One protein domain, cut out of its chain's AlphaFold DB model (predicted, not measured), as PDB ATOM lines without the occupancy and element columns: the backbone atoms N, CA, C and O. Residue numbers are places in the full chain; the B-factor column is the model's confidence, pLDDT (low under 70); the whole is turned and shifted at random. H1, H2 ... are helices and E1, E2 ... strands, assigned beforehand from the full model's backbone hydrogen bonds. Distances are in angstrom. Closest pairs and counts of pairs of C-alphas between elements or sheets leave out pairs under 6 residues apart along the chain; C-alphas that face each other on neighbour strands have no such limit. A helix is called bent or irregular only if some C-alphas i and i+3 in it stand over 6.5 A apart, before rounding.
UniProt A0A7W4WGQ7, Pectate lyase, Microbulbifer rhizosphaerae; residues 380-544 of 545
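Overview. This is residues 380 to 544 of the 545 residues of the protein "Pectate lyase" of Microbulbifer rhizosphaerae (UniProt A0A7W4WGQ7). One twisted, branched sheet of eight strands folds over on itself like a flattened, incompletely closed barrel: E4 with E5 and E7 on one wall faces E3 with E6 and E8 on the other, and the sharply bent hairpin of E1 and E2 joins the walls along one side. Residues 380 to 408 loop along the E1 side, and the short H1 sits at a corner. The 165 printed residues run E1 E2 E3 E4 H1 E5 E6 E7 E8, with antiparallel neighbours; the class is mostly strand, with under half of the residues in named elements. The whole is compact, radius of gyration of the C-alphas 14.6 A, spanning 38 by 34 by 29 A.

Along the chain. E1, residues 409 to 419, begins at C-alpha 409 (7.759, 22.697, -23.242) and bends by 134 degrees at 413. E2, 422 to 432, bends by 128 degrees at 427. E3, 458 to 469, is 30.5 A long. E4 is 474 to 479, H1 492 to 495, E5 496 to 501, E6 510 to 514 and E7 524 to 528. E8, 532 to 543, is 29.5 A long and ends at C-alpha 543 (6.204, 2.382, -27.105).

Arrangement. E1 lies on one side of E2 (N 417 and O 424, 3.1 A); on the other side are E7 (N 430 and O 526, 2.9 A) and E8 (N 423 and O 536, 2.8 A). E3 neighbours E8 (N 461 and O 540, 2.8 A) and E6 (N 460 and O 513, 2.9 A). E4 neighbours E7 (N 476 and O 527, 2.8 A) and E5 (N 475 and O 500, 2.9 A). The closest C-alphas of edge strands E5 and E6, Tyr 498 and Val 513, are 7.2 A apart. H1 only grazes the sheet; it is too short for an O i to N i+4 pair, and its one O i to N i+3 pair is within range.

Size, cuts and confidence. The C-alphas farthest apart, Thr 446 and Gly 508, are 40.0 A apart. The printed part has no cut; the links E2 to E3 and E4 to H1 are long. Mean pLDDT of the printed part is 92.5, and residue 386 is under 70.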
ATOM      1  N   ALA A 380       8.937  12.672 -30.855       89.50
ATOM      2  CA  ALA A 380      10.347  13.004 -30.983       89.50
ATOM      3  C   ALA A 380      10.593  14.516 -31.005       89.50
ATOM      4  O   ALA A 380       9.755  15.315 -31.438       89.50
ATOM      5  N   GLU A 381      11.772  14.887 -30.528       90.88
ATOM      6  CA  GLU A 381      12.287  16.244 -30.493       90.88
ATOM      7  C   GLU A 381      13.809  16.208 -30.619       90.88
ATOM      8  O   GLU A 381      14.499  15.726 -29.722       90.88
ATOM      9  N   ASN A 382      14.313  16.737 -31.728       84.38
ATOM     10  CA  ASN A 382      15.740  16.874 -32.010       84.38
ATOM     11  C   ASN A 382      16.282  18.259 -31.616       84.38
ATOM     12  O   ASN A 382      17.429  18.559 -31.895       84.38
ATOM     13  N   PHE A 383      15.448  19.132 -31.028       87.12
ATOM     14  CA  PHE A 383      15.815  20.462 -30.530       87.12
ATOM     15  C   PHE A 383      16.482  21.391 -31.562       87.12
ATOM     16  O   PHE A 383      16.997  22.451 -31.186       87.12
ATOM     17  N   ALA A 384      16.417  21.042 -32.851       73.62
ATOM     18  CA  ALA A 384      17.043  21.736 -33.970       73.62
ATOM     19  C   ALA A 384      16.287  23.035 -34.306       73.62
ATOM     20  O   ALA A 384      15.629  23.172 -35.335       73.62
ATOM     21  N   THR A 385      16.323  23.994 -33.383       74.12
ATOM     22  CA  THR A 385      15.542  25.233 -33.436       74.12
ATOM     23  C   THR A 385      16.227  26.379 -32.686       74.12
ATOM     24  O   THR A 385      17.266  26.202 -32.048       74.12
ATOM     25  N   ASP A 386      15.659  27.583 -32.778       66.88
ATOM     26  CA  ASP A 386      16.179  28.770 -32.108       66.88
ATOM     27  C   ASP A 386      15.740  28.880 -30.636       66.88
ATOM     28  O   ASP A 386      14.791  28.257 -30.153       66.88
ATOM     29  N   THR A 387      16.462  29.703 -29.878       71.94
ATOM     30  CA  THR A 387      16.263  29.845 -28.428       71.94
ATOM     31  C   THR A 387      15.029  30.668 -28.055       71.94
ATOM     32  O   THR A 387      14.556  30.594 -26.913       71.94
ATOM     33  N   GLY A 388      14.520  31.475 -28.993       76.25
ATOM     34  CA  GLY A 388      13.515  32.502 -28.741       76.25
ATOM     35  C   GLY A 388      12.102  31.946 -28.644       76.25
ATOM     36  O   GLY A 388      11.313  32.423 -27.825       76.25
ATOM     37  N   THR A 389      11.797  30.919 -29.438       85.75
ATOM     38  CA  THR A 389      10.433  30.389 -29.569       85.75
ATOM     39  C   THR A 389      10.217  29.059 -28.852       85.75
ATOM     40  O   THR A 389       9.088  28.792 -28.443       85.75
ATOM     41  N   PHE A 390      11.264  28.262 -28.603       91.12
ATOM     42  CA  PHE A 390      11.150  26.871 -28.130       91.12
ATOM     43  C   PHE A 390      10.222  26.650 -26.918       91.12
ATOM     44  O   PHE A 390       9.424  25.717 -26.879       91.12
ATOM     45  N   PHE A 391      10.294  27.530 -25.913       92.56
ATOM     46  CA  PHE A 391       9.473  27.443 -24.691       92.56
ATOM     47  C   PHE A 391       8.146  28.212 -24.782       92.56
ATOM     48  O   PHE A 391       7.551  28.570 -23.762       92.56
ATOM     49  N   THR A 392       7.703  28.521 -25.995       93.06
ATOM     50  CA  THR A 392       6.464  29.242 -26.282       93.06
ATOM     51  C   THR A 392       5.568  28.401 -27.185       93.06
ATOM     52  O   THR A 392       6.011  27.440 -27.814       93.06
ATOM     53  N   SER A 393       4.289  28.759 -27.252       90.44
ATOM     54  CA  SER A 393       3.331  28.093 -28.132       90.44
ATOM     55  C   SER A 393       3.636  28.337 -29.615       90.44
ATOM     56  O   SER A 393       3.269  27.507 -30.440       90.44
ATOM     57  N   ASP A 394       4.368  29.412 -29.940       88.19
ATOM     58  CA  ASP A 394       4.808  29.726 -31.305       88.19
ATOM     59  C   ASP A 394       5.742  28.644 -31.872       88.19
ATOM     60  O   ASP A 394       5.777  28.454 -33.083       88.19
ATOM     61  N   TYR A 395       6.468  27.918 -31.012       89.38
ATOM     62  CA  TYR A 395       7.240  26.745 -31.426       89.38
ATOM     63  C   TYR A 395       6.362  25.498 -31.504       89.38
ATOM     64  O   TYR A 395       6.268  24.838 -32.536       89.38
ATOM     65  N   ARG A 396       5.724  25.156 -30.382       89.31
ATOM     66  CA  ARG A 396       4.897  23.957 -30.273       89.31
ATOM     67  C   ARG A 396       3.940  24.112 -29.103       89.31
ATOM     68  O   ARG A 396       4.371  24.241 -27.955       89.31
ATOM     69  N   ASP A 397       2.644  24.072 -29.373       92.12
ATOM     70  CA  ASP A 397       1.622  23.934 -28.344       92.12
ATOM     71  C   ASP A 397       1.240  22.456 -28.131       92.12
ATOM     72  O   ASP A 397       1.787  21.543 -28.754       92.12
ATOM     73  N   LEU A 398       0.315  22.190 -27.210       91.69
ATOM     74  CA  LEU A 398      -0.120  20.831 -26.861       91.69
ATOM     75  C   LEU A 398      -0.886  20.076 -27.956       91.69
ATOM     76  O   LEU A 398      -1.284  18.941 -27.716       91.69
ATOM     77  N   SER A 399      -1.114  20.672 -29.126       86.44
ATOM     78  CA  SER A 399      -1.563  19.949 -30.320       86.44
ATOM     79  C   SER A 399      -0.413  19.295 -31.090       86.44
ATOM     80  O   SER A 399      -0.671  18.507 -31.994       86.44
ATOM     81  N   GLY A 400       0.840  19.606 -30.738       82.38
ATOM     82  CA  GLY A 400       2.023  19.166 -31.475       82.38
ATOM     83  C   GLY A 400       2.426  20.112 -32.610       82.38
ATOM     84  O   GLY A 400       3.393  19.820 -33.299       82.38
ATOM     85  N   ALA A 401       1.745  21.250 -32.781       85.31
ATOM     86  CA  ALA A 401       2.034  22.251 -33.810       85.31
ATOM     87  C   ALA A 401       2.227  23.662 -33.212       85.31
ATOM     88  O   ALA A 401       1.786  23.912 -32.087       85.31
ATOM     89  N   PRO A 402       2.852  24.600 -33.948       87.06
ATOM     90  CA  PRO A 402       2.824  26.024 -33.619       87.06
ATOM     91  C   PRO A 402       1.392  26.544 -33.422       87.06
ATOM     92  O   PRO A 402       0.519  26.307 -34.261       87.06
ATOM     93  N   GLY A 403       1.148  27.294 -32.349       87.12
ATOM     94  CA  GLY A 403      -0.187  27.786 -32.021       87.12
ATOM     95  C   GLY A 403      -0.223  28.825 -30.904       87.12
ATOM     96  O   GLY A 403       0.797  29.361 -30.477       87.12
ATOM     97  N   ASP A 404      -1.429  29.127 -30.426       86.69
ATOM     98  CA  ASP A 404      -1.688  30.048 -29.311       86.69
ATOM     99  C   ASP A 404      -2.102  29.317 -28.017       86.69
ATOM    100  O   ASP A 404      -2.539  29.945 -27.046       86.69
ATOM    101  N   GLY A 405      -1.978  27.983 -28.004       89.94
ATOM    102  CA  GLY A 405      -2.304  27.124 -26.875       89.94
ATOM    103  C   GLY A 405      -1.271  27.143 -25.742       89.94
ATOM    104  O   GLY A 405      -0.406  28.005 -25.632       89.94
ATOM    105  N   THR A 406      -1.364  26.158 -24.845       94.19
ATOM    106  CA  THR A 406      -0.331  25.963 -23.812       94.19
ATOM    107  C   THR A 406       0.948  25.430 -24.469       94.19
ATOM    108  O   THR A 406       0.836  24.497 -25.263       94.19
ATOM    109  N   PRO A 407       2.142  25.972 -24.162       95.06
ATOM    110  CA  PRO A 407       3.395  25.467 -24.719       95.06
ATOM    111  C   PRO A 407       3.631  23.994 -24.373       95.06
ATOM    112  O   PRO A 407       3.407  23.573 -23.236       95.06
ATOM    113  N   MET A 408       4.141  23.229 -25.337       95.56
ATOM    114  CA  MET A 408       4.535  21.833 -25.151       95.56
ATOM    115  C   MET A 408       5.672  21.702 -24.131       95.56
ATOM    116  O   MET A 408       5.648  20.805 -23.288       95.56
ATOM    117  N   TYR A 409       6.631  22.630 -24.167       96.81
ATOM    118  CA  TYR A 409       7.759  22.697 -23.242       96.81
ATOM    119  C   TYR A 409       7.594  23.871 -22.293       96.81
ATOM    120  O   TYR A 409       7.504  25.023 -22.715       96.81
ATOM    121  N   HIS A 410       7.614  23.596 -20.992       95.88
ATOM    122  CA  HIS A 410       7.494  24.644 -19.987       95.88
ATOM    123  C   HIS A 410       8.638  24.611 -18.979       95.88
ATOM    124  O   HIS A 410       8.914  23.584 -18.353       95.88
ATOM    125  N   ARG A 411       9.269  25.774 -18.782       94.56
ATOM    126  CA  ARG A 411      10.301  26.008 -17.765       94.56
ATOM    127  C   ARG A 411       9.654  26.120 -16.389       94.56
ATOM    128  O   ARG A 411       9.253  27.201 -15.972       94.56
ATOM    129  N   VAL A 412       9.596  25.017 -15.653       91.69
ATOM    130  CA  VAL A 412       9.018  25.019 -14.303       91.69
ATOM    131  C   VAL A 412       9.930  25.750 -13.309       91.69
ATOM    132  O   VAL A 412       9.466  26.446 -12.411       91.69
ATOM    133  N   THR A 413      11.251  25.584 -13.427       89.06
ATOM    134  CA  THR A 413      12.243  26.332 -12.634       89.06
ATOM    135  C   THR A 413      13.617  26.291 -13.290       89.06
ATOM    136  O   THR A 413      13.895  25.388 -14.077       89.06
ATOM    137  N   GLY A 414      14.514  27.165 -12.828       87.62
ATOM    138  CA  GLY A 414      15.931  27.143 -13.192       87.62
ATOM    139  C   GLY A 414      16.168  27.657 -14.607       87.62
ATOM    140  O   GLY A 414      15.297  28.308 -15.183       87.62
ATOM    141  N   THR A 415      17.348  27.365 -15.148       88.81
ATOM    142  CA  THR A 415      17.739  27.804 -16.488       88.81
ATOM    143  C   THR A 415      17.646  26.634 -17.459       88.81
ATOM    144  O   THR A 415      18.282  25.598 -17.260       88.81
ATOM    145  N   ALA A 416      16.825  26.791 -18.493       92.56
ATOM    146  CA  ALA A 416      16.741  25.850 -19.600       92.56
ATOM    147  C   ALA A 416      16.665  26.619 -20.918       92.56
ATOM    148  O   ALA A 416      15.841  27.526 -21.053       92.56
ATOM    149  N   GLU A 417      17.509  26.283 -21.877       90.81
ATOM    150  CA  GLU A 417      17.613  26.992 -23.152       90.81
ATOM    151  C   GLU A 417      18.103  26.052 -24.245       90.81
ATOM    152  O   GLU A 417      18.756  25.053 -23.949       90.81
ATOM    153  N   ILE A 418      17.759  26.362 -25.493       88.62
ATOM    154  CA  ILE A 418      18.384  25.690 -26.626       88.62
ATOM    155  C   ILE A 418      19.786  26.287 -26.794       88.62
ATOM    156  O   ILE A 418      19.953  27.501 -26.732       88.62
ATOM    157  N   GLN A 419      20.803  25.448 -26.937       78.06
ATOM    158  CA  GLN A 419      22.179  25.839 -27.229       78.06
ATOM    159  C   GLN A 419      22.646  24.964 -28.383       78.06
ATOM    160  O   GLN A 419      22.630  23.743 -28.258       78.06
ATOM    161  N   SER A 420      23.014  25.581 -29.506       76.19
ATOM    162  CA  SER A 420      23.530  24.865 -30.681       76.19
ATOM    163  C   SER A 420      22.645  23.689 -31.133       76.19
ATOM    164  O   SER A 420      23.154  22.616 -31.436       76.19
ATOM    165  N   GLY A 421      21.318  23.875 -31.133       77.75
ATOM    166  CA  GLY A 421      20.360  22.836 -31.531       77.75
ATOM    167  C   GLY A 421      20.109  21.741 -30.488       77.75
ATOM    168  O   GLY A 421      19.532  20.726 -30.831       77.75
ATOM    169  N   ALA A 422      20.521  21.929 -29.231       85.94
ATOM    170  CA  ALA A 422      20.319  20.965 -28.149       85.94
ATOM    171  C   ALA A 422      19.734  21.628 -26.890       85.94
ATOM    172  O   ALA A 422      19.965  22.806 -26.614       85.94
ATOM    173  N   LEU A 423      18.987  20.881 -26.076       95.50
ATOM    174  CA  LEU A 423      18.389  21.379 -24.837       95.50
ATOM    175  C   LEU A 423      19.396  21.366 -23.677       95.50
ATOM    176  O   LEU A 423      19.698  20.321 -23.102       95.50
ATOM    177  N   SER A 424      19.839  22.548 -23.253       95.12
ATOM    178  CA  SER A 424      20.641  22.745 -22.042       95.12
ATOM    179  C   SER A 424      19.756  22.881 -20.802       95.12
ATOM    180  O   SER A 424      18.825  23.691 -20.762       95.12
ATOM    181  N   LEU A 425      20.051  22.104 -19.757       96.62
ATOM    182  CA  LEU A 425      19.344  22.088 -18.475       96.62
ATOM    183  C   LEU A 425      20.309  22.379 -17.319       96.62
ATOM    184  O   LEU A 425      20.989  21.475 -16.835       96.62
ATOM    185  N   THR A 426      20.314  23.610 -16.802       91.44
ATOM    186  CA  THR A 426      21.141  24.005 -15.647       91.44
ATOM    187  C   THR A 426      20.293  24.247 -14.402       91.44
ATOM    188  O   THR A 426      19.565  25.240 -14.301       91.44
ATOM    189  N   GLY A 427      20.399  23.343 -13.423       90.88
ATOM    190  CA  GLY A 427      19.626  23.401 -12.181       90.88
ATOM    191  C   GLY A 427      18.126  23.589 -12.400       90.88
ATOM    192  O   GLY A 427      17.491  24.362 -11.673       90.88
ATOM    193  N   SER A 428      17.576  22.940 -13.427       94.75
ATOM    194  CA  SER A 428      16.265  23.263 -13.983       94.75
ATOM    195  C   SER A 428      15.291  22.092 -13.984       94.75
ATOM    196  O   SER A 428      15.645  20.931 -13.771       94.75
ATOM    197  N   ARG A 429      14.012  22.430 -14.163       95.44
ATOM    198  CA  ARG A 429      12.921  21.485 -14.425       95.44
ATOM    199  C   ARG A 429      12.177  21.955 -15.661       95.44
ATOM    200  O   ARG A 429      11.696  23.089 -15.676       95.44
ATOM    201  N   VAL A 430      12.042  21.072 -16.640       97.75
ATOM    202  CA  VAL A 430      11.252  21.302 -17.849       97.75
ATOM    203  C   VAL A 430      10.187  20.225 -17.938       97.75
ATOM    204  O   VAL A 430      10.518  19.042 -17.978       97.75
ATOM    205  N   SER A 431       8.915  20.623 -17.946       97.38
ATOM    206  CA  SER A 431       7.821  19.694 -18.232       97.38
ATOM    207  C   SER A 431       7.561  19.638 -19.732       97.38
ATOM    208  O   SER A 431       7.512  20.688 -20.374       97.38
ATOM    209  N   VAL A 432       7.347  18.431 -20.248       97.62
ATOM    210  CA  VAL A 432       7.018  18.140 -21.646       97.62
ATOM    211  C   VAL A 432       5.589  17.613 -21.691       97.62
ATOM    212  O   VAL A 432       5.293  16.584 -21.076       97.62
ATOM    213  N   GLY A 433       4.700  18.332 -22.372       96.31
ATOM    214  CA  GLY A 433       3.315  17.922 -22.580       96.31
ATOM    215  C   GLY A 433       2.350  18.220 -21.429       96.31
ATOM    216  O   GLY A 433       1.294  17.601 -21.353       96.31
ATOM    217  N   ASN A 434       2.682  19.125 -20.505       97.06
ATOM    218  CA  ASN A 434       1.811  19.454 -19.371       97.06
ATOM    219  C   ASN A 434       0.812  20.571 -19.730       97.06
ATOM    220  O   ASN A 434       1.209  21.690 -20.033       97.06
ATOM    221  N   SER A 435      -0.484  20.280 -19.626       93.88
ATOM    222  CA  SER A 435      -1.615  21.200 -19.847       93.88
ATOM    223  C   SER A 435      -1.872  22.203 -18.735       93.88
ATOM    224  O   SER A 435      -2.566  23.193 -18.955       93.88
ATOM    225  N   THR A 436      -1.293  21.999 -17.554       94.25
ATOM    226  CA  THR A 436      -1.372  22.956 -16.445       94.25
ATOM    227  C   THR A 436       0.007  23.149 -15.819       94.25
ATOM    228  O   THR A 436       0.207  22.827 -14.647       94.25
ATOM    229  N   PRO A 437       0.995  23.642 -16.579       93.06
ATOM    230  CA  PRO A 437       2.384  23.602 -16.145       93.06
ATOM    231  C   PRO A 437       2.685  24.544 -14.969       93.06
ATOM    232  O   PRO A 437       3.603  24.274 -14.197       93.06
ATOM    233  N   GLU A 438       1.856  25.574 -14.775       92.25
ATOM    234  CA  GLU A 438       1.903  26.503 -13.637       92.25
ATOM    235  C   GLU A 438       1.227  25.961 -12.360       92.25
ATOM    236  O   GLU A 438       1.288  26.596 -11.306       92.25
ATOM    237  N   VAL A 439       0.552  24.809 -12.438       94.31
ATOM    238  CA  VAL A 439      -0.118  24.172 -11.298       94.31
ATOM    239  C   VAL A 439       0.743  23.016 -10.805       94.31
ATOM    240  O   VAL A 439       0.936  22.036 -11.520       94.31
ATOM    241  N   ASP A 440       1.258  23.124  -9.581       95.44
ATOM    242  CA  ASP A 440       2.021  22.048  -8.941       95.44
ATOM    243  C   ASP A 440       1.168  20.774  -8.807       95.44
ATOM    244  O   ASP A 440       0.059  20.815  -8.267       95.44
ATOM    245  N   THR A 441       1.712  19.633  -9.233       96.69
ATOM    246  CA  THR A 441       1.093  18.319  -9.024       96.69
ATOM    247  C   THR A 441       1.059  17.946  -7.544       96.69
ATOM    248  O   THR A 441       1.937  18.307  -6.751       96.69
ATOM    249  N   ALA A 442       0.058  17.165  -7.150       94.69
ATOM    250  CA  ALA A 442      -0.140  16.709  -5.785       94.69
ATOM    251  C   ALA A 442      -0.446  15.201  -5.713       94.69
ATOM    252  O   ALA A 442      -1.022  14.620  -6.632       94.69
ATOM    253  N   PRO A 443      -0.159  14.539  -4.573       94.75
ATOM    254  CA  PRO A 443      -0.503  13.125  -4.381       94.75
ATOM    255  C   PRO A 443      -2.011  12.841  -4.394       94.75
ATOM    256  O   PRO A 443      -2.429  11.687  -4.416       94.75
ATOM    257  N   THR A 444      -2.831  13.888  -4.287       94.44
ATOM    258  CA  THR A 444      -4.293  13.819  -4.207       94.44
ATOM    259  C   THR A 444      -4.992  14.156  -5.519       94.44
ATOM    260  O   THR A 444      -6.222  14.218  -5.524       94.44
ATOM    261  N   ASP A 445      -4.251  14.413  -6.599       92.62
ATOM    262  CA  ASP A 445      -4.858  14.740  -7.887       92.62
ATOM    263  C   ASP A 445      -5.714  13.572  -8.391       92.62
ATOM    264  O   ASP A 445      -5.380  12.397  -8.237       92.62
ATOM    265  N   THR A 446      -6.873  13.896  -8.963       87.69
ATOM    266  CA  THR A 446      -7.841  12.906  -9.473       87.69
ATOM    267  C   THR A 446      -7.925  12.888 -10.997       87.69
ATOM    268  O   THR A 446      -8.728  12.146 -11.560       87.69
ATOM    269  N   SER A 447      -7.141  13.732 -11.660       86.19
ATOM    270  CA  SER A 447      -7.077  13.890 -13.110       86.19
ATOM    271  C   SER A 447      -5.629  14.076 -13.529       86.19
ATOM    272  O   SER A 447      -4.866  14.722 -12.817       86.19
ATOM    273  N   PHE A 448      -5.286  13.545 -14.694       91.31
ATOM    274  CA  PHE A 448      -3.981  13.739 -15.304       91.31
ATOM    275  C   PHE A 448      -4.029  14.941 -16.243       91.31
ATOM    276  O   PHE A 448      -5.075  15.231 -16.830       91.31
ATOM    277  N   THR A 449      -2.919  15.662 -16.336       93.56
ATOM    278  CA  THR A 449      -2.828  16.936 -17.058       93.56
ATOM    279  C   THR A 449      -1.838  16.857 -18.205       93.56
ATOM    280  O   THR A 449      -1.318  17.883 -18.625       93.56
ATOM    281  N   GLY A 450      -1.556  15.666 -18.718       94.81
ATOM    282  CA  GLY A 450      -0.645  15.475 -19.830       94.81
ATOM    283  C   GLY A 450      -1.313  15.087 -21.140       94.81
ATOM    284  O   GLY A 450      -2.526  14.882 -21.217       94.81
ATOM    285  N   VAL A 451      -0.487  14.977 -22.170       94.06
ATOM    286  CA  VAL A 451      -0.903  14.734 -23.559       94.06
ATOM    287  C   VAL A 451      -0.450  13.383 -24.105       94.06
ATOM    288  O   VAL A 451      -0.972  12.947 -25.124       94.06
ATOM    289  N   PHE A 452       0.467  12.692 -23.424       94.75
ATOM    290  CA  PHE A 452       0.992  11.414 -23.889       94.75
ATOM    291  C   PHE A 452       0.149  10.240 -23.388       94.75
ATOM    292  O   PHE A 452      -0.152  10.135 -22.191       94.75
ATOM    293  N   ASP A 453      -0.170   9.306 -24.288       93.62
ATOM    294  CA  ASP A 453      -0.722   8.011 -23.898       93.62
ATOM    295  C   ASP A 453       0.392   7.075 -23.415       93.62
ATOM    296  O   ASP A 453       1.023   6.359 -24.189       93.62
ATOM    297  N   LEU A 454       0.626   7.088 -22.103       95.38
ATOM    298  CA  LEU A 454       1.632   6.272 -21.422       95.38
ATOM    299  C   LEU A 454       0.998   5.072 -20.691       95.38
ATOM    300  O   LEU A 454       1.571   4.532 -19.742       95.38
ATOM    301  N   SER A 455      -0.213   4.666 -21.100       93.69
ATOM    302  CA  SER A 455      -0.956   3.555 -20.485       93.69
ATOM    303  C   SER A 455      -0.460   2.164 -20.903       93.69
ATOM    304  O   SER A 455      -0.807   1.159 -20.274       93.69
ATOM    305  N   ALA A 456       0.390   2.101 -21.930       91.81
ATOM    306  CA  ALA A 456       1.155   0.927 -22.340       91.81
ATOM    307  C   ALA A 456       2.640   1.078 -21.945       91.81
ATOM    308  O   ALA A 456       3.077   2.183 -21.622       91.81
ATOM    309  N   PRO A 457       3.439  -0.009 -21.934       93.38
ATOM    310  CA  PRO A 457       4.887   0.094 -21.764       93.38
ATOM    311  C   PRO A 457       5.505   1.076 -22.767       93.38
ATOM    312  O   PRO A 457       5.258   0.972 -23.967       93.38
ATOM    313  N   TYR A 458       6.317   2.006 -22.269       95.88
ATOM    314  CA  TYR A 458       7.018   3.011 -23.067       95.88
ATOM    315  C   TYR A 458       8.464   3.153 -22.594       95.88
ATOM    316  O   TYR A 458       8.830   2.707 -21.500       95.88
ATOM    317  N   GLN A 459       9.279   3.797 -23.414       97.81
ATOM    318  CA  GLN A 459      10.642   4.178 -23.083       97.81
ATOM    319  C   GLN A 459      10.908   5.622 -23.501       97.81
ATOM    320  O   GLN A 459      10.242   6.156 -24.387       97.81
ATOM    321  N   VAL A 460      11.868   6.245 -22.824       98.19
ATOM    322  CA  VAL A 460      12.376   7.580 -23.136       98.19
ATOM    323  C   VAL A 460      13.836   7.441 -23.531       98.19
ATOM    324  O   VAL A 460      14.630   6.936 -22.732       98.19
ATOM    325  N   SER A 461      14.187   7.880 -24.732       97.62
ATOM    326  CA  SER A 461      15.566   7.971 -25.197       97.62
ATOM    327  C   SER A 461      16.017   9.426 -25.288       97.62
ATOM    328  O   SER A 461      15.198  10.307 -25.534       97.62
ATOM    329  N   PHE A 462      17.298   9.675 -25.034       98.00
ATOM    330  CA  PHE A 462      17.940  10.983 -25.190       98.00
ATOM    331  C   PHE A 462      19.441  10.796 -25.425       98.00
ATOM    332  O   PHE A 462      20.057   9.887 -24.857       98.00
ATOM    333  N   LYS A 463      20.047  11.660 -26.233       95.12
ATOM    334  CA  LYS A 463      21.492  11.744 -26.448       95.12
ATOM    335  C   LYS A 463      22.101  12.778 -25.509       95.12
ATOM    336  O   LYS A 463      21.567  13.868 -25.340       95.12
ATOM    337  N   VAL A 464      23.213  12.432 -24.872       96.75
ATOM    338  CA  VAL A 464      23.986  13.385 -24.065       96.75
ATOM    339  C   VAL A 464      24.949  14.112 -24.988       96.75
ATOM    340  O   VAL A 464      25.818  13.478 -25.579       96.75
ATOM    341  N   VAL A 465      24.805  15.428 -25.107       89.56
ATOM    342  CA  VAL A 465      25.729  16.277 -25.870       89.56
ATOM    343  C   VAL A 465      26.918  16.649 -24.999       89.56
ATOM    344  O   VAL A 465      28.050  16.384 -25.377       89.56
ATOM    345  N   SER A 466      26.661  17.189 -23.807       92.06
ATOM    346  CA  SER A 466      27.709  17.516 -22.841       92.06
ATOM    347  C   SER A 466      27.205  17.507 -21.401       92.06
ATOM    348  O   SER A 466      25.997  17.588 -21.132       92.06
ATOM    349  N   VAL A 467      28.135  17.408 -20.452       91.19
ATOM    350  CA  VAL A 467      27.865  17.567 -19.015       91.19
ATOM    351  C   VAL A 467      28.743  18.654 -18.408       91.19
ATOM    352  O   VAL A 467      29.915  18.797 -18.728       91.19
ATOM    353  N   GLY A 468      28.188  19.418 -17.471       88.12
ATOM    354  CA  GLY A 468      28.893  20.526 -16.836       88.12
ATOM    355  C   GLY A 468      28.386  20.847 -15.433       88.12
ATOM    356  O   GLY A 468      27.482  20.202 -14.892       88.12
ATOM    357  N   GLY A 469      28.980  21.874 -14.828       93.19
ATOM    358  CA  GLY A 469      28.657  22.287 -13.464       93.19
ATOM    359  C   GLY A 469      29.102  21.265 -12.409       93.19
ATOM    360  O   GLY A 469      30.190  20.698 -12.486       93.19
ATOM    361  N   ASP A 470      28.276  21.049 -11.384       93.81
ATOM    362  CA  ASP A 470      28.518  20.063 -10.328       93.81
ATOM    363  C   ASP A 470      28.118  18.657 -10.800       93.81
ATOM    364  O   ASP A 470      26.973  18.220 -10.652       93.81
ATOM    365  N   THR A 471      29.083  17.919 -11.347       94.75
ATOM    366  CA  THR A 471      28.872  16.564 -11.883       94.75
ATOM    367  C   THR A 471      28.607  15.501 -10.808       94.75
ATOM    368  O   THR A 471      28.217  14.381 -11.136       94.75
ATOM    369  N   SER A 472      28.735  15.844  -9.517       96.06
ATOM    370  CA  SER A 472      28.338  14.973  -8.396       96.06
ATOM    371  C   SER A 472      26.822  14.935  -8.158       96.06
ATOM    372  O   SER A 472      26.338  14.264  -7.241       96.06
ATOM    373  N   LYS A 473      26.068  15.687  -8.961       96.56
ATOM    374  CA  LYS A 473      24.615  15.826  -8.905       96.56
ATOM    375  C   LYS A 473      23.923  14.998  -9.973       96.56
ATOM    376  O   LYS A 473      24.560  14.357 -10.804       96.56
ATOM    377  N   TYR A 474      22.596  14.995  -9.919       98.00
ATOM    378  CA  TYR A 474      21.787  14.080 -10.710       98.00
ATOM    379  C   TYR A 474      21.036  14.738 -11.869       98.00
ATOM    380  O   TYR A 474      20.429  15.800 -11.704       98.00
ATOM    381  N   PHE A 475      20.976  14.008 -12.984       98.31
ATOM    382  CA  PHE A 475      19.930  14.119 -13.996       98.31
ATOM    383  C   PHE A 475      18.809  13.121 -13.676       98.31
ATOM    384  O   PHE A 475      19.063  12.030 -13.155       98.31
ATOM    385  N   GLN A 476      17.555  13.511 -13.901       98.44
ATOM    386  CA  GLN A 476      16.375  12.770 -13.460       98.44
ATOM    387  C   GLN A 476      15.225  12.887 -14.468       98.44
ATOM    388  O   GLN A 476      14.987  13.964 -15.014       98.44
ATOM    389  N   LEU A 477      14.458  11.802 -14.625       98.56
ATOM    390  CA  LEU A 477      13.198  11.791 -15.374       98.56
ATOM    391  C   LEU A 477      12.024  11.502 -14.444       98.56
ATOM    392  O   LEU A 477      12.096  10.623 -13.573       98.56
ATOM    393  N   TYR A 478      10.938  12.242 -14.655       98.50
ATOM    394  CA  TYR A 478       9.693  12.095 -13.921       98.50
ATOM    395  C   TYR A 478       8.501  11.933 -14.864       98.50
ATOM    396  O   TYR A 478       8.506  12.476 -15.964       98.50
ATOM    397  N   VAL A 479       7.469  11.231 -14.397       97.94
ATOM    398  CA  VAL A 479       6.133  11.178 -15.005       97.94
ATOM    399  C   VAL A 479       5.121  11.827 -14.062       97.94
ATOM    400  O   VAL A 479       5.173  11.598 -12.852       97.94
ATOM    401  N   ASP A 480       4.237  12.669 -14.597       97.44
ATOM    402  CA  ASP A 480       3.190  13.407 -13.872       97.44
ATOM    403  C   ASP A 480       3.678  14.063 -12.571       97.44
ATOM    404  O   ASP A 480       3.075  13.920 -11.500       97.44
ATOM    405  N   ASN A 481       4.829  14.734 -12.640       97.12
ATOM    406  CA  ASN A 481       5.386  15.480 -11.521       97.12
ATOM    407  C   ASN A 481       6.190  16.682 -12.014       97.12
ATOM    408  O   ASN A 481       7.299  16.518 -12.518       97.12
ATOM    409  N   ASN A 482       5.660  17.886 -11.812       94.81
ATOM    410  CA  ASN A 482       6.372  19.131 -12.103       94.81
ATOM    411  C   ASN A 482       7.017  19.747 -10.852       94.81
ATOM    412  O   ASN A 482       7.620  20.810 -10.929       94.81
ATOM    413  N   THR A 483       6.972  19.102  -9.687       91.94
ATOM    414  CA  THR A 483       7.426  19.682  -8.413       91.94
ATOM    415  C   THR A 483       8.857  19.267  -8.019       91.94
ATOM    416  O   THR A 483       9.543  18.505  -8.701       91.94
ATOM    417  N   PHE A 484       9.349  19.787  -6.887       86.81
ATOM    418  CA  PHE A 484      10.643  19.381  -6.326       86.81
ATOM    419  C   PHE A 484      10.599  17.999  -5.651       86.81
ATOM    420  O   PHE A 484      11.602  17.282  -5.637       86.81
ATOM    421  N   SER A 485       9.463  17.629  -5.057       90.25
ATOM    422  CA  SER A 485       9.313  16.384  -4.305       90.25
ATOM    423  C   SER A 485       8.870  15.273  -5.242       90.25
ATOM    424  O   SER A 485       7.789  15.360  -5.819       90.25
ATOM    425  N   SER A 486       9.626  14.175  -5.326       89.06
ATOM    426  CA  SER A 486       9.173  13.013  -6.102       89.06
ATOM    427  C   SER A 486       7.847  12.448  -5.596       89.06
ATOM    428  O   SER A 486       7.149  11.804  -6.353       89.06
ATOM    429  N   GLY A 487       7.463  12.700  -4.341       90.19
ATOM    430  CA  GLY A 487       6.185  12.242  -3.791       90.19
ATOM    431  C   GLY A 487       4.959  13.041  -4.233       90.19
ATOM    432  O   GLY A 487       3.849  12.559  -4.037       90.19
ATOM    433  N   ASN A 488       5.132  14.239  -4.794       93.44
ATOM    434  CA  ASN A 488       4.040  15.141  -5.177       93.44
ATOM    435  C   ASN A 488       3.495  14.785  -6.563       93.44
ATOM    436  O   ASN A 488       3.595  15.543  -7.523       93.44
ATOM    437  N   SER A 489       2.961  13.580  -6.658       95.88
ATOM    438  CA  SER A 489       2.380  13.010  -7.863       95.88
ATOM    439  C   SER A 489       1.392  11.935  -7.447       95.88
ATOM    440  O   SER A 489       1.569  11.296  -6.405       95.88
ATOM    441  N   VAL A 490       0.392  11.676  -8.283       94.06
ATOM    442  CA  VAL A 490      -0.524  10.533  -8.137       94.06
ATOM    443  C   VAL A 490       0.210   9.187  -8.095       94.06
ATOM    444  O   VAL A 490      -0.295   8.221  -7.524       94.06
ATOM    445  N   TRP A 491       1.438   9.135  -8.620       93.75
ATOM    446  CA  TRP A 491       2.318   7.967  -8.569       93.75
ATOM    447  C   TRP A 491       3.151   7.876  -7.280       93.75
ATOM    448  O   TRP A 491       3.937   6.940  -7.104       93.75
ATOM    449  N   GLY A 492       3.012   8.841  -6.366       94.31
ATOM    450  CA  GLY A 492       3.893   8.996  -5.213       94.31
ATOM    451  C   GLY A 492       5.361   9.067  -5.640       94.31
ATOM    452  O   GLY A 492       5.674   9.477  -6.750       94.31
ATOM    453  N   SER A 493       6.283   8.612  -4.786       93.06
ATOM    454  CA  SER A 493       7.729   8.679  -5.065       93.06
ATOM    455  C   SER A 493       8.183   7.918  -6.315       93.06
ATOM    456  O   SER A 493       9.285   8.186  -6.792       93.06
ATOM    457  N   SER A 494       7.354   7.009  -6.839       93.44
ATOM    458  CA  SER A 494       7.601   6.286  -8.092       93.44
ATOM    459  C   SER A 494       7.478   7.174  -9.329       93.44
ATOM    460  O   SER A 494       7.849   6.742 -10.414       93.44
ATOM    461  N   SER A 495       6.993   8.412  -9.180       96.31
ATOM    462  CA  SER A 495       6.937   9.373 -10.277       96.31
ATOM    463  C   SER A 495       8.328   9.670 -10.842       96.31
ATOM    464  O   SER A 495       8.435   9.955 -12.025       96.31
ATOM    465  N   LYS A 496       9.394   9.588 -10.027       98.00
ATOM    466  CA  LYS A 496      10.788   9.615 -10.494       98.00
ATOM    467  C   LYS A 496      11.214   8.204 -10.866       98.00
ATOM    468  O   LYS A 496      11.554   7.412  -9.988       98.00
ATOM    469  N   PHE A 497      11.228   7.913 -12.155       97.00
ATOM    470  CA  PHE A 497      11.555   6.578 -12.644       97.00
ATOM    471  C   PHE A 497      13.004   6.439 -13.111       97.00
ATOM    472  O   PHE A 497      13.482   5.320 -13.275       97.00
ATOM    473  N   TYR A 498      13.727   7.553 -13.257       98.31
ATOM    474  CA  TYR A 498      15.138   7.542 -13.619       98.31
ATOM    475  C   TYR A 498      15.930   8.603 -12.875       98.31
ATOM    476  O   TYR A 498      15.448   9.711 -12.621       98.31
ATOM    477  N   GLN A 499      17.152   8.233 -12.510       97.62
ATOM    478  CA  GLN A 499      18.124   9.097 -11.870       97.62
ATOM    479  C   GLN A 499      19.525   8.554 -12.147       97.62
ATOM    480  O   GLN A 499      19.777   7.375 -11.908       97.62
ATOM    481  N   VAL A 500      20.425   9.427 -12.582       98.00
ATOM    482  CA  VAL A 500      21.818   9.100 -12.908       98.00
ATOM    483  C   VAL A 500      22.719  10.255 -12.490       98.00
ATOM    484  O   VAL A 500      22.286  11.412 -12.534       98.00
ATOM    485  N   LEU A 501      23.922   9.960 -11.996       98.00
ATOM    486  CA  LEU A 501      24.899  11.013 -11.723       98.00
ATOM    487  C   LEU A 501      25.358  11.623 -13.047       98.00
ATOM    488  O   LEU A 501      25.579  10.898 -14.010       98.00
ATOM    489  N   LEU A 502      25.566  12.938 -13.094       96.25
ATOM    490  CA  LEU A 502      26.134  13.578 -14.284       96.25
ATOM    491  C   LEU A 502      27.509  12.992 -14.622       96.25
ATOM    492  O   LEU A 502      27.806  12.783 -15.788       96.25
ATOM    493  N   SER A 503      28.309  12.638 -13.612       96.00
ATOM    494  CA  SER A 503      29.598  11.960 -13.801       96.00
ATOM    495  C   SER A 503      29.505  10.554 -14.411       96.00
ATOM    496  O   SER A 503      30.534   9.968 -14.732       96.00
ATOM    497  N   GLU A 504      28.310   9.965 -14.474       97.25
ATOM    498  CA  GLU A 504      28.061   8.657 -15.097       97.25
ATOM    499  C   GLU A 504      27.499   8.788 -16.518       97.25
ATOM    500  O   GLU A 504      27.395   7.781 -17.218       97.25
ATOM    501  N   LEU A 505      27.137  10.001 -16.943       95.69
ATOM    502  CA  LEU A 505      26.740  10.275 -18.315       95.69
ATOM    503  C   LEU A 505      27.986  10.432 -19.191       95.69
ATOM    504  O   LEU A 505      28.993  11.003 -18.777       95.69
ATOM    505  N   VAL A 506      27.899   9.910 -20.410       93.38
ATOM    506  CA  VAL A 506      28.986   9.908 -21.393       93.38
ATOM    507  C   VAL A 506      28.550  10.757 -22.573       93.38
ATOM    508  O   VAL A 506      27.485  10.514 -23.141       93.38
ATOM    509  N   GLU A 507      29.365  11.744 -22.924       89.00
ATOM    510  CA  GLU A 507      29.123  12.629 -24.061       89.00
ATOM    511  C   GLU A 507      29.091  11.830 -25.374       89.00
ATOM    512  O   GLU A 507      29.840  10.870 -25.564       89.00
ATOM    513  N   GLY A 508      28.146  12.171 -26.247       77.75
ATOM    514  CA  GLY A 508      27.839  11.453 -27.483       77.75
ATOM    515  C   GLY A 508      26.999  10.179 -27.314       77.75
ATOM    516  O   GLY A 508      26.560   9.615 -28.317       77.75
ATOM    517  N   GLN A 509      26.738   9.704 -26.089       94.06
ATOM    518  CA  GLN A 509      25.978   8.472 -25.864       94.06
ATOM    519  C   GLN A 509      24.462   8.719 -25.788       94.06
ATOM    520  O   GLN A 509      23.988   9.581 -25.046       94.06
ATOM    521  N   THR A 510      23.690   7.873 -26.479       95.00
ATOM    522  CA  THR A 510      22.233   7.762 -26.310       95.00
ATOM    523  C   THR A 510      21.883   6.824 -25.156       95.00
ATOM    524  O   THR A 510      22.371   5.692 -25.069       95.00
ATOM    525  N   TYR A 511      21.006   7.287 -24.275       97.25
ATOM    526  CA  TYR A 511      20.454   6.533 -23.158       97.25
ATOM    527  C   TYR A 511      18.993   6.228 -23.441       97.25
ATOM    528  O   TYR A 511      18.249   7.134 -23.786       97.25
ATOM    529  N   THR A 512      18.577   4.978 -23.238       97.56
ATOM    530  CA  THR A 512      17.176   4.547 -23.344       97.56
ATOM    531  C   THR A 512      16.696   4.047 -21.991       97.56
ATOM    532  O   THR A 512      17.286   3.143 -21.393       97.56
ATOM    533  N   VAL A 513      15.615   4.642 -21.498       97.56
ATOM    534  CA  VAL A 513      15.101   4.456 -20.144       97.56
ATOM    535  C   VAL A 513      13.660   3.947 -20.200       97.56
ATOM    536  O   VAL A 513      12.770   4.691 -20.607       97.56
ATOM    537  N   PRO A 514      13.387   2.714 -19.740       97.00
ATOM    538  CA  PRO A 514      12.020   2.221 -19.606       97.00
ATOM    539  C   PRO A 514      11.222   3.051 -18.593       97.00
ATOM    540  O   PRO A 514      11.659   3.249 -17.456       97.00
ATOM    541  N   GLY A 515      10.038   3.510 -18.993       94.62
ATOM    542  CA  GLY A 515       9.113   4.234 -18.127       94.62
ATOM    543  C   GLY A 515       8.127   3.309 -17.397       94.62
ATOM    544  O   GLY A 515       7.850   2.194 -17.851       94.62
ATOM    545  N   PRO A 516       7.571   3.730 -16.246       93.69
ATOM    546  CA  PRO A 516       6.511   2.993 -15.566       93.69
ATOM    547  C   PRO A 516       5.184   3.188 -16.300       93.69
ATOM    548  O   PRO A 516       4.887   4.301 -16.716       93.69
ATOM    549  N   THR A 517       4.341   2.155 -16.386       93.12
ATOM    550  CA  THR A 517       2.975   2.301 -16.917       93.12
ATOM    551  C   THR A 517       2.216   3.399 -16.168       93.12
ATOM    552  O   THR A 517       2.042   3.305 -14.950       93.12
ATOM    553  N   ALA A 518       1.768   4.418 -16.898       94.06
ATOM    554  CA  ALA A 518       1.101   5.600 -16.370       94.06
ATOM    555  C   ALA A 518      -0.320   5.736 -16.961       94.06
ATOM    556  O   ALA A 518      -0.996   4.738 -17.220       94.06
ATOM    557  N   SER A 519      -0.822   6.961 -17.103       93.50
ATOM    558  CA  SER A 519      -2.143   7.266 -17.664       93.50
ATOM    559  C   SER A 519      -2.086   7.494 -19.176       93.50
ATOM    560  O   SER A 519      -1.032   7.809 -19.729       93.50
ATOM    561  N   SER A 520      -3.246   7.438 -19.832       91.50
ATOM    562  CA  SER A 520      -3.406   7.802 -21.243       91.50
ATOM    563  C   SER A 520      -3.334   9.315 -21.521       91.50
ATOM    564  O   SER A 520      -3.609   9.750 -22.631       91.50
ATOM    565  N   THR A 521      -3.074  10.126 -20.491       92.50
ATOM    566  CA  THR A 521      -2.975  11.598 -20.536       92.50
ATOM    567  C   THR A 521      -1.869  12.063 -19.587       92.50
ATOM    568  O   THR A 521      -2.089  12.899 -18.715       92.50
ATOM    569  N   SER A 522      -0.691  11.449 -19.689       96.62
ATOM    570  CA  SER A 522       0.449  11.727 -18.805       96.62
ATOM    571  C   SER A 522       1.414  12.733 -19.431       96.62
ATOM    572  O   SER A 522       1.453  12.896 -20.650       96.62
ATOM    573  N   PHE A 523       2.191  13.433 -18.607       97.75
ATOM    574  CA  PHE A 523       3.281  14.306 -19.055       97.75
ATOM    575  C   PHE A 523       4.609  13.860 -18.441       97.75
ATOM    576  O   PHE A 523       4.635  13.170 -17.418       97.75
ATOM    577  N   LEU A 524       5.724  14.274 -19.042       98.44
ATOM    578  CA  LEU A 524       7.062  13.978 -18.528       98.44
ATOM    579  C   LEU A 524       7.745  15.233 -17.993       98.44
ATOM    580  O   LEU A 524       7.380  16.361 -18.318       98.44
ATOM    581  N   THR A 525       8.745  15.062 -17.137       98.50
ATOM    582  CA  THR A 525       9.592  16.165 -16.675       98.50
ATOM    583  C   THR A 525      11.055  15.755 -16.674       98.50
ATOM    584  O   THR A 525      11.432  14.765 -16.043       98.50
ATOM    585  N   LEU A 526      11.865  16.552 -17.368       98.44
ATOM    586  CA  LEU A 526      13.322  16.487 -17.367       98.44
ATOM    587  C   LEU A 526      13.840  17.381 -16.243       98.44
ATOM    588  O   LEU A 526      13.355  18.506 -16.062       98.44
ATOM    589  N   ARG A 527      14.811  16.899 -15.465       97.06
ATOM    590  CA  ARG A 527      15.317  17.649 -14.316       97.06
ATOM    591  C   ARG A 527      16.807  17.466 -14.091       97.06
ATOM    592  O   ARG A 527      17.293  16.341 -14.017       97.06
ATOM    593  N   THR A 528      17.473  18.577 -13.801       96.81
ATOM    594  CA  THR A 528      18.787  18.613 -13.156       96.81
ATOM    595  C   THR A 528      18.682  19.165 -11.735       96.81
ATOM    596  O   THR A 528      17.820  19.984 -11.398       96.81
ATOM    597  N   GLU A 529      19.524  18.670 -10.832       93.56
ATOM    598  CA  GLU A 529      19.680  19.283  -9.512       93.56
ATOM    599  C   GLU A 529      20.442  20.613  -9.593       93.56
ATOM    600  O   GLU A 529      21.098  20.917 -10.583       93.56
ATOM    601  N   ASN A 530      20.346  21.430  -8.537       87.62
ATOM    602  CA  ASN A 530      21.005  22.737  -8.488       87.62
ATOM    603  C   ASN A 530      22.506  22.619  -8.817       87.62
ATOM    604  O   ASN A 530      23.167  21.711  -8.315       87.62
ATOM    605  N   ALA A 531      22.999  23.563  -9.623       85.50
ATOM    606  CA  ALA A 531      24.371  23.647 -10.122       85.50
ATOM    607  C   ALA A 531      24.804  22.519 -11.073       85.50
ATOM    608  O   ALA A 531      25.933  22.558 -11.540       85.50
ATOM    609  N   ALA A 532      23.934  21.558 -11.393       91.81
ATOM    610  CA  ALA A 532      24.195  20.520 -12.383       91.81
ATOM    611  C   ALA A 532      23.738  20.992 -13.772       91.81
ATOM    612  O   ALA A 532      22.616  21.497 -13.896       91.81
ATOM    613  N   THR A 533      24.571  20.793 -14.794       95.00
ATOM    614  CA  THR A 533      24.258  21.122 -16.192       95.00
ATOM    615  C   THR A 533      24.364  19.878 -17.063       95.00
ATOM    616  O   THR A 533      25.379  19.188 -17.037       95.00
ATOM    617  N   VAL A 534      23.327  19.595 -17.848       96.12
ATOM    618  CA  VAL A 534      23.381  18.599 -18.927       96.12
ATOM    619  C   VAL A 534      22.815  19.215 -20.196       96.12
ATOM    620  O   VAL A 534      21.809  19.924 -20.127       96.12
ATOM    621  N   VAL A 535      23.457  18.952 -21.329       95.38
ATOM    622  CA  VAL A 535      22.962  19.311 -22.657       95.38
ATOM    623  C   VAL A 535      22.494  18.030 -23.339       95.38
ATOM    624  O   VAL A 535      23.236  17.047 -23.394       95.38
ATOM    625  N   LEU A 536      21.237  18.017 -23.775       96.75
ATOM    626  CA  LEU A 536      20.551  16.849 -24.314       96.75
ATOM    627  C   LEU A 536      20.093  17.092 -25.741       96.75
ATOM    628  O   LEU A 536      19.629  18.180 -26.065       96.75
ATOM    629  N   ASP A 537      20.150  16.041 -26.538       93.31
ATOM    630  CA  ASP A 537      19.664  16.007 -27.910       93.31
ATOM    631  C   ASP A 537      18.806  14.747 -28.140       93.31
ATOM    632  O   ASP A 537      18.737  13.884 -27.256       93.31
ATOM    633  N   ASP A 538      18.138  14.633 -29.286       91.25
ATOM    634  CA  ASP A 538      17.405  13.440 -29.736       91.25
ATOM    635  C   ASP A 538      16.440  12.857 -28.677       91.25
ATOM    636  O   ASP A 538      16.497  11.668 -28.330       91.25
ATOM    637  N   LEU A 539      15.558  13.686 -28.104       96.31
ATOM    638  CA  LEU A 539      14.537  13.211 -27.172       96.31
ATOM    639  C   LEU A 539      13.488  12.393 -27.932       96.31
ATOM    640  O   LEU A 539      12.789  12.909 -28.796       96.31
ATOM    641  N   LEU A 540      13.309  11.135 -27.539       95.31
ATOM    642  CA  LEU A 540      12.317  10.225 -28.110       95.31
ATOM    643  C   LEU A 540      11.494   9.580 -26.996       95.31
ATOM    644  O   LEU A 540      12.042   8.986 -26.071       95.31
ATOM    645  N   ILE A 541      10.173   9.653 -27.092       95.31
ATOM    646  CA  ILE A 541       9.223   8.933 -26.245       95.31
ATOM    647  C   ILE A 541       8.492   7.957 -27.155       95.31
ATOM    648  O   ILE A 541       7.811   8.370 -28.086       95.31
ATOM    649  N   GLU A 542       8.598   6.662 -26.905       93.75
ATOM    650  CA  GLU A 542       8.011   5.655 -27.791       93.75
ATOM    651  C   GLU A 542       7.480   4.453 -27.017       93.75
ATOM    652  O   GLU A 542       7.833   4.229 -25.857       93.75
ATOM    653  N   ALA A 543       6.623   3.661 -27.661       89.38
ATOM    654  CA  ALA A 543       6.204   2.382 -27.105       89.38
ATOM    655  C   ALA A 543       7.427   1.468 -26.923       89.38
ATOM    656  O   ALA A 543       8.256   1.339 -27.821       89.38
ATOM    657  N   ALA A 544       7.532   0.818 -25.765       83.38
ATOM    658  CA  ALA A 544       8.604  -0.136 -25.526       83.38
ATOM    659  C   ALA A 544       8.361  -1.417 -26.358       83.38
ATOM    660  O   ALA A 544       7.202  -1.835 -26.476       83.38
TER     661      ALA A 544